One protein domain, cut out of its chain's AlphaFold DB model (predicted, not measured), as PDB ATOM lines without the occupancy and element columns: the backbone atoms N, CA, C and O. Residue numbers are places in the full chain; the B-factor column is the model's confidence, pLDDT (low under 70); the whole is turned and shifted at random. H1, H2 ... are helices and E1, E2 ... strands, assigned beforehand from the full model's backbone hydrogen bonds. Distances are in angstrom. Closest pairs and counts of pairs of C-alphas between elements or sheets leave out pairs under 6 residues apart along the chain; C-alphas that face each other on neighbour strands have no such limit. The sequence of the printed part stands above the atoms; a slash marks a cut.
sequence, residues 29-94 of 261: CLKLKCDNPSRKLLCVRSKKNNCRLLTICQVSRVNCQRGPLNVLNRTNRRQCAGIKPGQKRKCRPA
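What this domain is: This is residues 29 to 94 of the 261 residues of an uncharacterized protein of Lucilia cuprina (UniProt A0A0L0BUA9). A small antiparallel sheet of three short strands forms the middle of this domain, with helix H1 standing up at one end of the E1 and E2 hairpin and the tiny helix H2 over the opposite face. Long loops fill out the rest: residues 29 to 40 run past H1 before entering E1, and the link from H1 to H2 comes back beside E1, where residues 73 to 74 pair with it. The printed part has 66 residues with two named helices and three named strands, in the order E1, E2, H1, H2, E3, and the sheet's order is E1, E2, E3. The class is mixed, helices and strands, with under half of the residues in named elements. The whole is compact, with a radius of gyration of the C-alphas of 11.7 A and spans of 35 by 27 by 16 A.

How they stand to each other: Start at the inner strand E2, residues 50 to 55. Edge strand E1, residues 41 to 45, is its antiparallel neighbour at 153 degrees and makes a hairpin with it; look for N 42 and O 54, 2.8 A apart, within hydrogen-bond range. The other edge strand, E3, residues 88 to 90, is antiparallel to E2 at 144 degrees, with N 51 and O 89 at 2.8 A, within hydrogen-bond range. E1 and E3 are apart. Residues 44 to 45 of E1 also pair, antiparallel, with residues 73 to 74, a stretch too short to be a named strand. H1, residues 56 to 64, is on the sheet over E2 at a height of 9.0 A and stands up from it, its line rising 47 degrees. Its closest C-alphas to E1 are those of Leu 42 and Ile 56, 6.8 A. On the opposite face is H2, residues 77 to 80, at a height of 7.3 A over the sheet; it is over none of the strands, but only just, with 2 of its C-alphas falling on E1 and 2 on E2. Its closest C-alphas to E1 are those of Cys 43 and Arg 77, 5.2 A. H1 and H2 are apart. In H1 every O i to N i+4 pair is within hydrogen-bond range; H2 is too short for such a pair.

Where its parts are: Find C-alpha 41 at (-29.927, 48.576, 14.218), where E1 begins; it runs 13.1 A to residue 45. E2 runs 16.2 A from residue 50 to 55, and H1 follows for 12.3 A from C-alpha 56 at (-27.556, 42.961, 17.776). H2 covers 5.5 A, and E3 runs 7.1 A to C-alpha 90 at (-30.168, 43.384, -2.571).

The domain as a whole: The two C-alphas farthest apart, those of Lys 31 and Ala 94, are 36.4 A apart. The printed part has no cut. The link from H1 to H2 is long, with 12 residues. The model's pLDDT is under 70 at residues 29 to 39, 65 to 70, 86 and 93 to 94; the mean of the printed part is 71.4.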
ATOM      1  N   CYS A  29     -31.715  28.253  20.180       59.47
ATOM      2  CA  CYS A  29     -31.425  29.598  19.671       59.47
ATOM      3  C   CYS A  29     -32.615  30.552  19.899       59.47
ATOM      4  O   CYS A  29     -32.454  31.773  19.822       59.47
ATOM      5  N   LEU A  30     -33.797  29.995  20.196       59.25
ATOM      6  CA  LEU A  30     -35.002  30.699  20.630       59.25
ATOM      7  C   LEU A  30     -34.909  31.185  22.090       59.25
ATOM      8  O   LEU A  30     -35.409  32.266  22.397       59.25
ATOM      9  N   LYS A  31     -34.191  30.460  22.959       59.28
ATOM     10  CA  LYS A  31     -33.922  30.796  24.371       59.28
ATOM     11  C   LYS A  31     -32.698  31.690  24.580       59.28
ATOM     12  O   LYS A  31     -32.326  31.944  25.725       59.28
ATOM     13  N   LEU A  32     -32.066  32.192  23.512       63.56
ATOM     14  CA  LEU A  32     -30.959  33.144  23.633       63.56
ATOM     15  C   LEU A  32     -31.481  34.420  24.323       63.56
ATOM     16  O   LEU A  32     -32.170  35.242  23.696       63.56
ATOM     17  N   LYS A  33     -31.197  34.541  25.630       57.84
ATOM     18  CA  LYS A  33     -31.464  35.735  26.431       57.84
ATOM     19  C   LYS A  33     -30.530  36.831  25.939       57.84
ATOM     20  O   LYS A  33     -29.314  36.674  25.900       57.84
ATOM     21  N   CYS A  34     -31.124  37.919  25.472       64.94
ATOM     22  CA  CYS A  34     -30.388  39.117  25.125       64.94
ATOM     23  C   CYS A  34     -30.529  40.057  26.311       64.94
ATOM     24  O   CYS A  34     -31.506  40.796  26.381       64.94
ATOM     25  N   ASP A  35     -29.557  40.021  27.221       52.00
ATOM     26  CA  ASP A  35     -29.582  40.780  28.483       52.00
ATOM     27  C   ASP A  35     -29.590  42.304  28.276       52.00
ATOM     28  O   ASP A  35     -29.716  43.078  29.218       52.00
ATOM     29  N   ASN A  36     -29.480  42.761  27.026       52.44
ATOM     30  CA  ASN A  36     -29.641  44.156  26.670       52.44
ATOM     31  C   ASN A  36     -30.255  44.283  25.260       52.44
ATOM     32  O   ASN A  36     -29.555  44.049  24.261       52.44
ATOM     33  N   PRO A  37     -31.548  44.637  25.119       54.56
ATOM     34  CA  PRO A  37     -32.180  44.860  23.826       54.56
ATOM     35  C   PRO A  37     -31.727  46.217  23.290       54.56
ATOM     36  O   PRO A  37     -32.493  47.175  23.206       54.56
ATOM     37  N   SER A  38     -30.453  46.323  22.914       55.47
ATOM     38  CA  SER A  38     -29.974  47.515  22.238       55.47
ATOM     39  C   SER A  38     -30.814  47.687  20.969       55.47
ATOM     40  O   SER A  38     -30.678  46.918  20.013       55.47
ATOM     41  N   ARG A  39     -31.682  48.712  20.945       62.75
ATOM     42  CA  ARG A  39     -32.507  49.104  19.782       62.75
ATOM     43  C   ARG A  39     -31.649  49.530  18.581       62.75
ATOM     44  O   ARG A  39     -32.158  49.862  17.514       62.75
ATOM     45  N   LYS A  40     -30.322  49.523  18.741       71.00
ATOM     46  CA  LYS A  40     -29.342  49.875  17.726       71.00
ATOM     47  C   LYS A  40     -29.353  48.856  16.590       71.00
ATOM     48  O   LYS A  40     -28.874  47.729  16.704       71.00
ATOM     49  N   LEU A  41     -29.853  49.324  15.459       73.62
ATOM     50  CA  LEU A  41     -29.927  48.576  14.218       73.62
ATOM     51  C   LEU A  41     -28.553  48.506  13.528       73.62
ATOM     52  O   LEU A  41     -27.817  49.498  13.400       73.62
ATOM     53  N   LEU A  42     -28.207  47.300  13.087       79.00
ATOM     54  CA  LEU A  42     -27.014  46.973  12.325       79.00
ATOM     55  C   LEU A  42     -27.402  46.572  10.905       79.00
ATOM     56  O   LEU A  42     -28.293  45.753  10.685       79.00
ATOM     57  N   CYS A  43     -26.679  47.129   9.938       80.31
ATOM     58  CA  CYS A  43     -26.725  46.661   8.562       80.31
ATOM     59  C   CYS A  43     -25.827  45.429   8.442       80.31
ATOM     60  O   CYS A  43     -24.620  45.500   8.702       80.31
ATOM     61  N   VAL A  44     -26.420  44.301   8.071       81.69
ATOM     62  CA  VAL A  44     -25.719  43.027   7.908       81.69
ATOM     63  C   VAL A  44     -25.933  42.474   6.508       81.69
ATOM     64  O   VAL A  44     -27.016  42.590   5.936       81.69
ATOM     65  N   ARG A  45     -24.884  41.871   5.952       82.56
ATOM     66  CA  ARG A  45     -24.859  41.281   4.614       82.56
ATOM     67  C   ARG A  45     -24.728  39.769   4.722       82.56
ATOM     68  O   ARG A  45     -23.927  39.240   5.488       82.56
ATOM     69  N   SER A  46     -25.524  39.078   3.919       79.38
ATOM     70  CA  SER A  46     -25.437  37.630   3.719       79.38
ATOM     71  C   SER A  46     -24.545  37.273   2.530       79.38
ATOM     72  O   SER A  46     -24.331  38.094   1.636       79.38
ATOM     73  N   LYS A  47     -24.107  36.008   2.472       73.31
ATOM     74  CA  LYS A  47     -23.304  35.452   1.369       73.31
ATOM     75  C   LYS A  47     -23.961  35.641  -0.008       73.31
ATOM     76  O   LYS A  47     -23.278  35.962  -0.969       73.31
ATOM     77  N   LYS A  48     -25.299  35.590  -0.084       76.31
ATOM     78  CA  LYS A  48     -26.098  35.846  -1.306       76.31
ATOM     79  C   LYS A  48     -26.259  37.343  -1.652       76.31
ATOM     80  O   LYS A  48     -27.271  37.726  -2.224       76.31
ATOM     81  N   ASN A  49     -25.341  38.208  -1.210       76.88
ATOM     82  CA  ASN A  49     -25.359  39.665  -1.422       76.88
ATOM     83  C   ASN A  49     -26.668  40.390  -1.026       76.88
ATOM     84  O   ASN A  49     -27.036  41.424  -1.584       76.88
ATOM     85  N   ASN A  50     -27.387  39.846  -0.044       82.12
ATOM     86  CA  ASN A  50     -28.589  40.478   0.492       82.12
ATOM     87  C   ASN A  50     -28.270  41.180   1.804       82.12
ATOM     88  O   ASN A  50     -27.604  40.594   2.665       82.12
ATOM     89  N   CYS A  51     -28.797  42.388   1.946       84.31
ATOM     90  CA  CYS A  51     -28.663  43.255   3.098       84.31
ATOM     91  C   CYS A  51     -29.940  43.205   3.951       84.31
ATOM     92  O   CYS A  51     -31.055  43.162   3.422       84.31
ATOM     93  N   ARG A  52     -29.770  43.177   5.275       83.12
ATOM     94  CA  ARG A  52     -30.849  43.243   6.269       83.12
ATOM     95  C   ARG A  52     -30.481  44.227   7.367       83.12
ATOM     96  O   ARG A  52     -29.307  44.366   7.712       83.12
ATOM     97  N   LEU A  53     -31.499  44.864   7.931       81.62
ATOM     98  CA  LEU A  53     -31.359  45.717   9.097       81.62
ATOM     99  C   LEU A  53     -31.863  44.951  10.326       81.62
ATOM    100  O   LEU A  53     -33.063  44.712  10.453       81.62
ATOM    101  N   LEU A  54     -30.938  44.513  11.179       79.88
ATOM    102  CA  LEU A  54     -31.225  43.670  12.343       79.88
ATOM    103  C   LEU A  54     -30.636  44.290  13.609       79.88
ATOM    104  O   LEU A  54     -29.591  44.939  13.563       79.88
ATOM    105  N   THR A  55     -31.275  44.074  14.753       76.94
ATOM    106  CA  THR A  55     -30.671  44.402  16.052       76.94
ATOM    107  C   THR A  55     -29.524  43.444  16.368       76.94
ATOM    108  O   THR A  55     -29.427  42.358  15.797       76.94
ATOM    109  N   ILE A  56     -28.661  43.819  17.313       76.69
ATOM    110  CA  ILE A  56     -27.556  42.961  17.776       76.69
ATOM    111  C   ILE A  56     -28.084  41.582  18.205       76.69
ATOM    112  O   ILE A  56     -27.555  40.557  17.786       76.69
ATOM    113  N   CYS A  57     -29.189  41.566  18.951       73.25
ATOM    114  CA  CYS A  57     -29.851  40.342  19.392       73.25
ATOM    115  C   CYS A  57     -30.362  39.487  18.218       73.25
ATOM    116  O   CYS A  57     -30.138  38.278  18.170       73.25
ATOM    117  N   GLN A  58     -31.001  40.115  17.225       75.50
ATOM    118  CA  GLN A  58     -31.487  39.420  16.029       75.50
ATOM    119  C   GLN A  58     -30.338  38.848  15.188       75.50
ATOM    120  O   GLN A  58     -30.465  37.745  14.664       75.50
ATOM    121  N   VAL A  59     -29.206  39.552  15.081       76.88
ATOM    122  CA  VAL A  59     -28.010  39.037  14.393       76.88
ATOM    123  C   VAL A  59     -27.482  37.792  15.100       76.88
ATOM    124  O   VAL A  59     -27.226  36.793  14.432       76.88
ATOM    125  N   SER A  60     -27.373  37.816  16.432       73.38
ATOM    126  CA  SER A  60     -26.916  36.665  17.220       73.38
ATOM    127  C   SER A  60     -27.848  35.461  17.088       73.38
ATOM    128  O   SER A  60     -27.370  34.356  16.849       73.38
ATOM    129  N   ARG A  61     -29.173  35.660  17.143       72.94
ATOM    130  CA  ARG A  61     -30.156  34.578  16.936       72.94
ATOM    131  C   ARG A  61     -30.090  33.994  15.526       72.94
ATOM    132  O   ARG A  61     -30.030  32.778  15.361       72.94
ATOM    133  N   VAL A  62     -30.035  34.850  14.505       73.38
ATOM    134  CA  VAL A  62     -29.966  34.408  13.103       73.38
ATOM    135  C   VAL A  62     -28.637  33.712  12.804       73.38
ATOM    136  O   VAL A  62     -28.622  32.753  12.038       73.38
ATOM    137  N   ASN A  63     -27.529  34.146  13.409       75.50
ATOM    138  CA  ASN A  63     -26.233  33.482  13.273       75.50
ATOM    139  C   ASN A  63     -26.148  32.178  14.078       75.50
ATOM    140  O   ASN A  63     -25.520  31.249  13.595       75.50
ATOM    141  N   CYS A  64     -26.826  32.067  15.227       71.50
ATOM    142  CA  CYS A  64     -26.961  30.819  15.992       71.50
ATOM    143  C   CYS A  64     -27.672  29.724  15.176       71.50
ATOM    144  O   CYS A  64     -27.263  28.565  15.184       71.50
ATOM    145  N   GLN A  65     -28.694  30.106  14.403       68.88
ATOM    146  CA  GLN A  65     -29.416  29.199  13.502       68.88
ATOM    147  C   GLN A  65     -28.640  28.864  12.215       68.88
ATOM    148  O   GLN A  65     -29.009  27.943  11.488       68.88
ATOM    149  N   ARG A  66     -27.571  29.604  11.896       65.88
ATOM    150  CA  ARG A  66     -26.768  29.411  10.681       65.88
ATOM    151  C   ARG A  66     -25.497  28.631  11.012       65.88
ATOM    152  O   ARG A  66     -24.855  28.860  12.026       65.88
ATOM    153  N   GLY A  67     -25.102  27.710  10.132       58.59
ATOM    154  CA  GLY A  67     -23.801  27.040  10.248       58.59
ATOM    155  C   GLY A  67     -22.621  28.029  10.167       58.59
ATOM    156  O   GLY A  67     -22.787  29.131   9.629       58.59
ATOM    157  N   PRO A  68     -21.418  27.636  10.628       56.25
ATOM    158  CA  PRO A  68     -20.247  28.518  10.755       56.25
ATOM    159  C   PRO A  68     -19.807  29.178   9.437       56.25
ATOM    160  O   PRO A  68     -19.205  30.245   9.445       56.25
ATOM    161  N   LEU A  69     -20.166  28.593   8.291       56.50
ATOM    162  CA  LEU A  69     -19.827  29.100   6.957       56.50
ATOM    163  C   LEU A  69     -20.862  30.079   6.365       56.50
ATOM    164  O   LEU A  69     -20.655  30.605   5.271       56.50
ATOM    165  N   ASN A  70     -21.983  30.325   7.054       62.84
ATOM    166  CA  ASN A  70     -23.123  31.104   6.539       62.84
ATOM    167  C   ASN A  70     -23.520  32.297   7.430       62.84
ATOM    168  O   ASN A  70     -24.635  32.824   7.316       62.84
ATOM    169  N   VAL A  71     -22.599  32.735   8.286       73.62
ATOM    170  CA  VAL A  71     -22.759  33.840   9.238       73.62
ATOM    171  C   VAL A  71     -23.009  35.168   8.504       73.62
ATOM    172  O   VAL A  71     -22.429  35.459   7.457       73.62
ATOM    173  N   LEU A  72     -23.920  35.979   9.037       76.94
ATOM    174  CA  LEU A  72     -24.156  37.348   8.594       76.94
ATOM    175  C   LEU A  72     -23.025  38.256   9.075       76.94
ATOM    176  O   LEU A  72     -22.789  38.371  10.279       76.94
ATOM    177  N   ASN A  73     -22.393  38.959   8.139       74.75
ATOM    178  CA  ASN A  73     -21.309  39.888   8.432       74.75
ATOM    179  C   ASN A  73     -21.827  41.324   8.486       74.75
ATOM    180  O   ASN A  73     -22.663  41.737   7.677       74.75
ATOM    181  N   ARG A  74     -21.310  42.111   9.430       77.62
ATOM    182  CA  ARG A  74     -21.609  43.544   9.508       77.62
ATOM    183  C   ARG A  74     -21.068  44.249   8.265       77.62
ATOM    184  O   ARG A  74     -19.920  44.041   7.889       77.62
ATOM    185  N   THR A  75     -21.883  45.104   7.654       75.31
ATOM    186  CA  THR A  75     -21.494  45.891   6.477       75.31
ATOM    187  C   THR A  75     -21.754  47.388   6.687       75.31
ATOM    188  O   THR A  75     -22.243  47.819   7.737       75.31
ATOM    189  N   ASN A  76     -21.383  48.208   5.704       76.69
ATOM    190  CA  ASN A  76     -21.584  49.653   5.735       76.69
ATOM    191  C   ASN A  76     -23.085  49.989   5.800       76.69
ATOM    192  O   ASN A  76     -23.862  49.537   4.961       76.69
ATOM    193  N   ARG A  77     -23.487  50.842   6.758       70.62
ATOM    194  CA  ARG A  77     -24.881  51.290   6.947       70.62
ATOM    195  C   ARG A  77     -25.517  51.851   5.671       70.62
ATOM    196  O   ARG A  77     -26.709  51.651   5.470       70.62
ATOM    197  N   ARG A  78     -24.728  52.471   4.782       74.31
ATOM    198  CA  ARG A  78     -25.206  53.008   3.494       74.31
ATOM    199  C   ARG A  78     -25.722  51.928   2.534       74.31
ATOM    200  O   ARG A  78     -26.584  52.215   1.715       74.31
ATOM    201  N   GLN A  79     -25.259  50.679   2.655       73.81
ATOM    202  CA  GLN A  79     -25.740  49.564   1.823       73.81
ATOM    203  C   GLN A  79     -27.149  49.090   2.207       73.81
ATOM    204  O   GLN A  79     -27.818  48.463   1.385       73.81
ATOM    205  N   CYS A  80     -27.601  49.415   3.425       74.69
ATOM    206  CA  CYS A  80     -28.974  49.206   3.889       74.69
ATOM    207  C   CYS A  80     -29.800  50.504   3.912       74.69
ATOM    208  O   CYS A  80     -30.819  50.559   4.599       74.69
ATOM    209  N   ALA A  81     -29.371  51.561   3.213       76.25
ATOM    210  CA  ALA A  81     -30.118  52.816   3.173       76.25
ATOM    211  C   ALA A  81     -31.531  52.591   2.602       76.25
ATOM    212  O   ALA A  81     -31.691  51.955   1.560       76.25
ATOM    213  N   GLY A  82     -32.550  53.100   3.302       74.25
ATOM    214  CA  GLY A  82     -33.959  52.937   2.927       74.25
ATOM    215  C   GLY A  82     -34.554  51.547   3.198       74.25
ATOM    216  O   GLY A  82     -35.633  51.251   2.694       74.25
ATOM    217  N   ILE A  83     -33.872  50.676   3.954       80.81
ATOM    218  CA  ILE A  83     -34.405  49.371   4.383       80.81
ATOM    219  C   ILE A  83     -35.040  49.514   5.774       80.81
ATOM    220  O   ILE A  83     -34.377  49.977   6.703       80.81
ATOM    221  N   LYS A  84     -36.296  49.076   5.937       78.06
ATOM    222  CA  LYS A  84     -36.956  48.997   7.254       78.06
ATOM    223  C   LYS A  84     -36.437  47.787   8.061       78.06
ATOM    224  O   LYS A  84     -36.017  46.794   7.458       78.06
ATOM    225  N   PRO A  85     -36.455  47.825   9.408       74.31
ATOM    226  CA  PRO A  85     -36.083  46.681  10.246       74.31
ATOM    227  C   PRO A  85     -36.771  45.384   9.798       74.31
ATOM    228  O   PRO A  85     -37.957  45.386   9.489       74.31
ATOM    229  N   GLY A  86     -36.020  44.284   9.713       65.19
ATOM    230  CA  GLY A  86     -36.547  42.976   9.292       65.19
ATOM    231  C   GLY A  86     -36.687  42.763   7.775       65.19
ATOM    232  O   GLY A  86     -36.722  41.614   7.332       65.19
ATOM    233  N   GLN A  87     -36.662  43.818   6.953       74.31
ATOM    234  CA  GLN A  87     -36.737  43.674   5.496       74.31
ATOM    235  C   GLN A  87     -35.408  43.205   4.881       74.31
ATOM    236  O   GLN A  87     -34.310  43.546   5.335       74.31
ATOM    237  N   LYS A  88     -35.511  42.416   3.805       76.81
ATOM    238  CA  LYS A  88     -34.384  41.921   3.003       76.81
ATOM    239  C   LYS A  88     -34.414  42.586   1.632       76.81
ATOM    240  O   LYS A  88     -35.407  42.465   0.925       76.81
ATOM    241  N   ARG A  89     -33.310  43.214   1.223       80.62
ATOM    242  CA  ARG A  89     -33.123  43.717  -0.150       80.62
ATOM    243  C   ARG A  89     -31.714  43.413  -0.658       80.62
ATOM    244  O   ARG A  89     -30.809  43.159   0.142       80.62
ATOM    245  N   LYS A  90     -31.517  43.424  -1.980       80.56
ATOM    246  CA  LYS A  90     -30.168  43.384  -2.571       80.56
ATOM    247  C   LYS A  90     -29.378  44.593  -2.060       80.56
ATOM    248  O   LYS A  90     -29.922  45.692  -1.966       80.56
ATOM    249  N   CYS A  91     -28.123  44.378  -1.668       72.62
ATOM    250  CA  CYS A  91     -27.289  45.463  -1.159       72.62
ATOM    251  C   CYS A  91     -27.107  46.533  -2.239       72.62
ATOM    252  O   CYS A  91     -26.757  46.202  -3.373       72.62
ATOM    253  N   ARG A  92     -27.319  47.807  -1.887       72.62
ATOM    254  CA  ARG A  92     -27.047  48.897  -2.828       72.62
ATOM    255  C   ARG A  92     -25.547  48.923  -3.144       72.62
ATOM    256  O   ARG A  92     -24.745  48.802  -2.207       72.62
ATOM    257  N   PRO A  93     -25.154  49.074  -4.422       60.31
ATOM    258  CA  PRO A  93     -23.761  49.317  -4.759       60.31
ATOM    259  C   PRO A  93     -23.306  50.565  -4.000       60.31
ATOM    260  O   PRO A  93     -24.021  51.566  -3.936       60.31
ATOM    261  N   ALA A  94     -22.148  50.490  -3.345       56.25
ATOM    262  CA  ALA A  94     -21.579  51.674  -2.716       56.25
ATOM    263  C   ALA A  94     -21.356  52.736  -3.811       56.25
ATOM    264  O   ALA A  94     -20.919  52.360  -4.901       56.25
TER     265      ALA A  94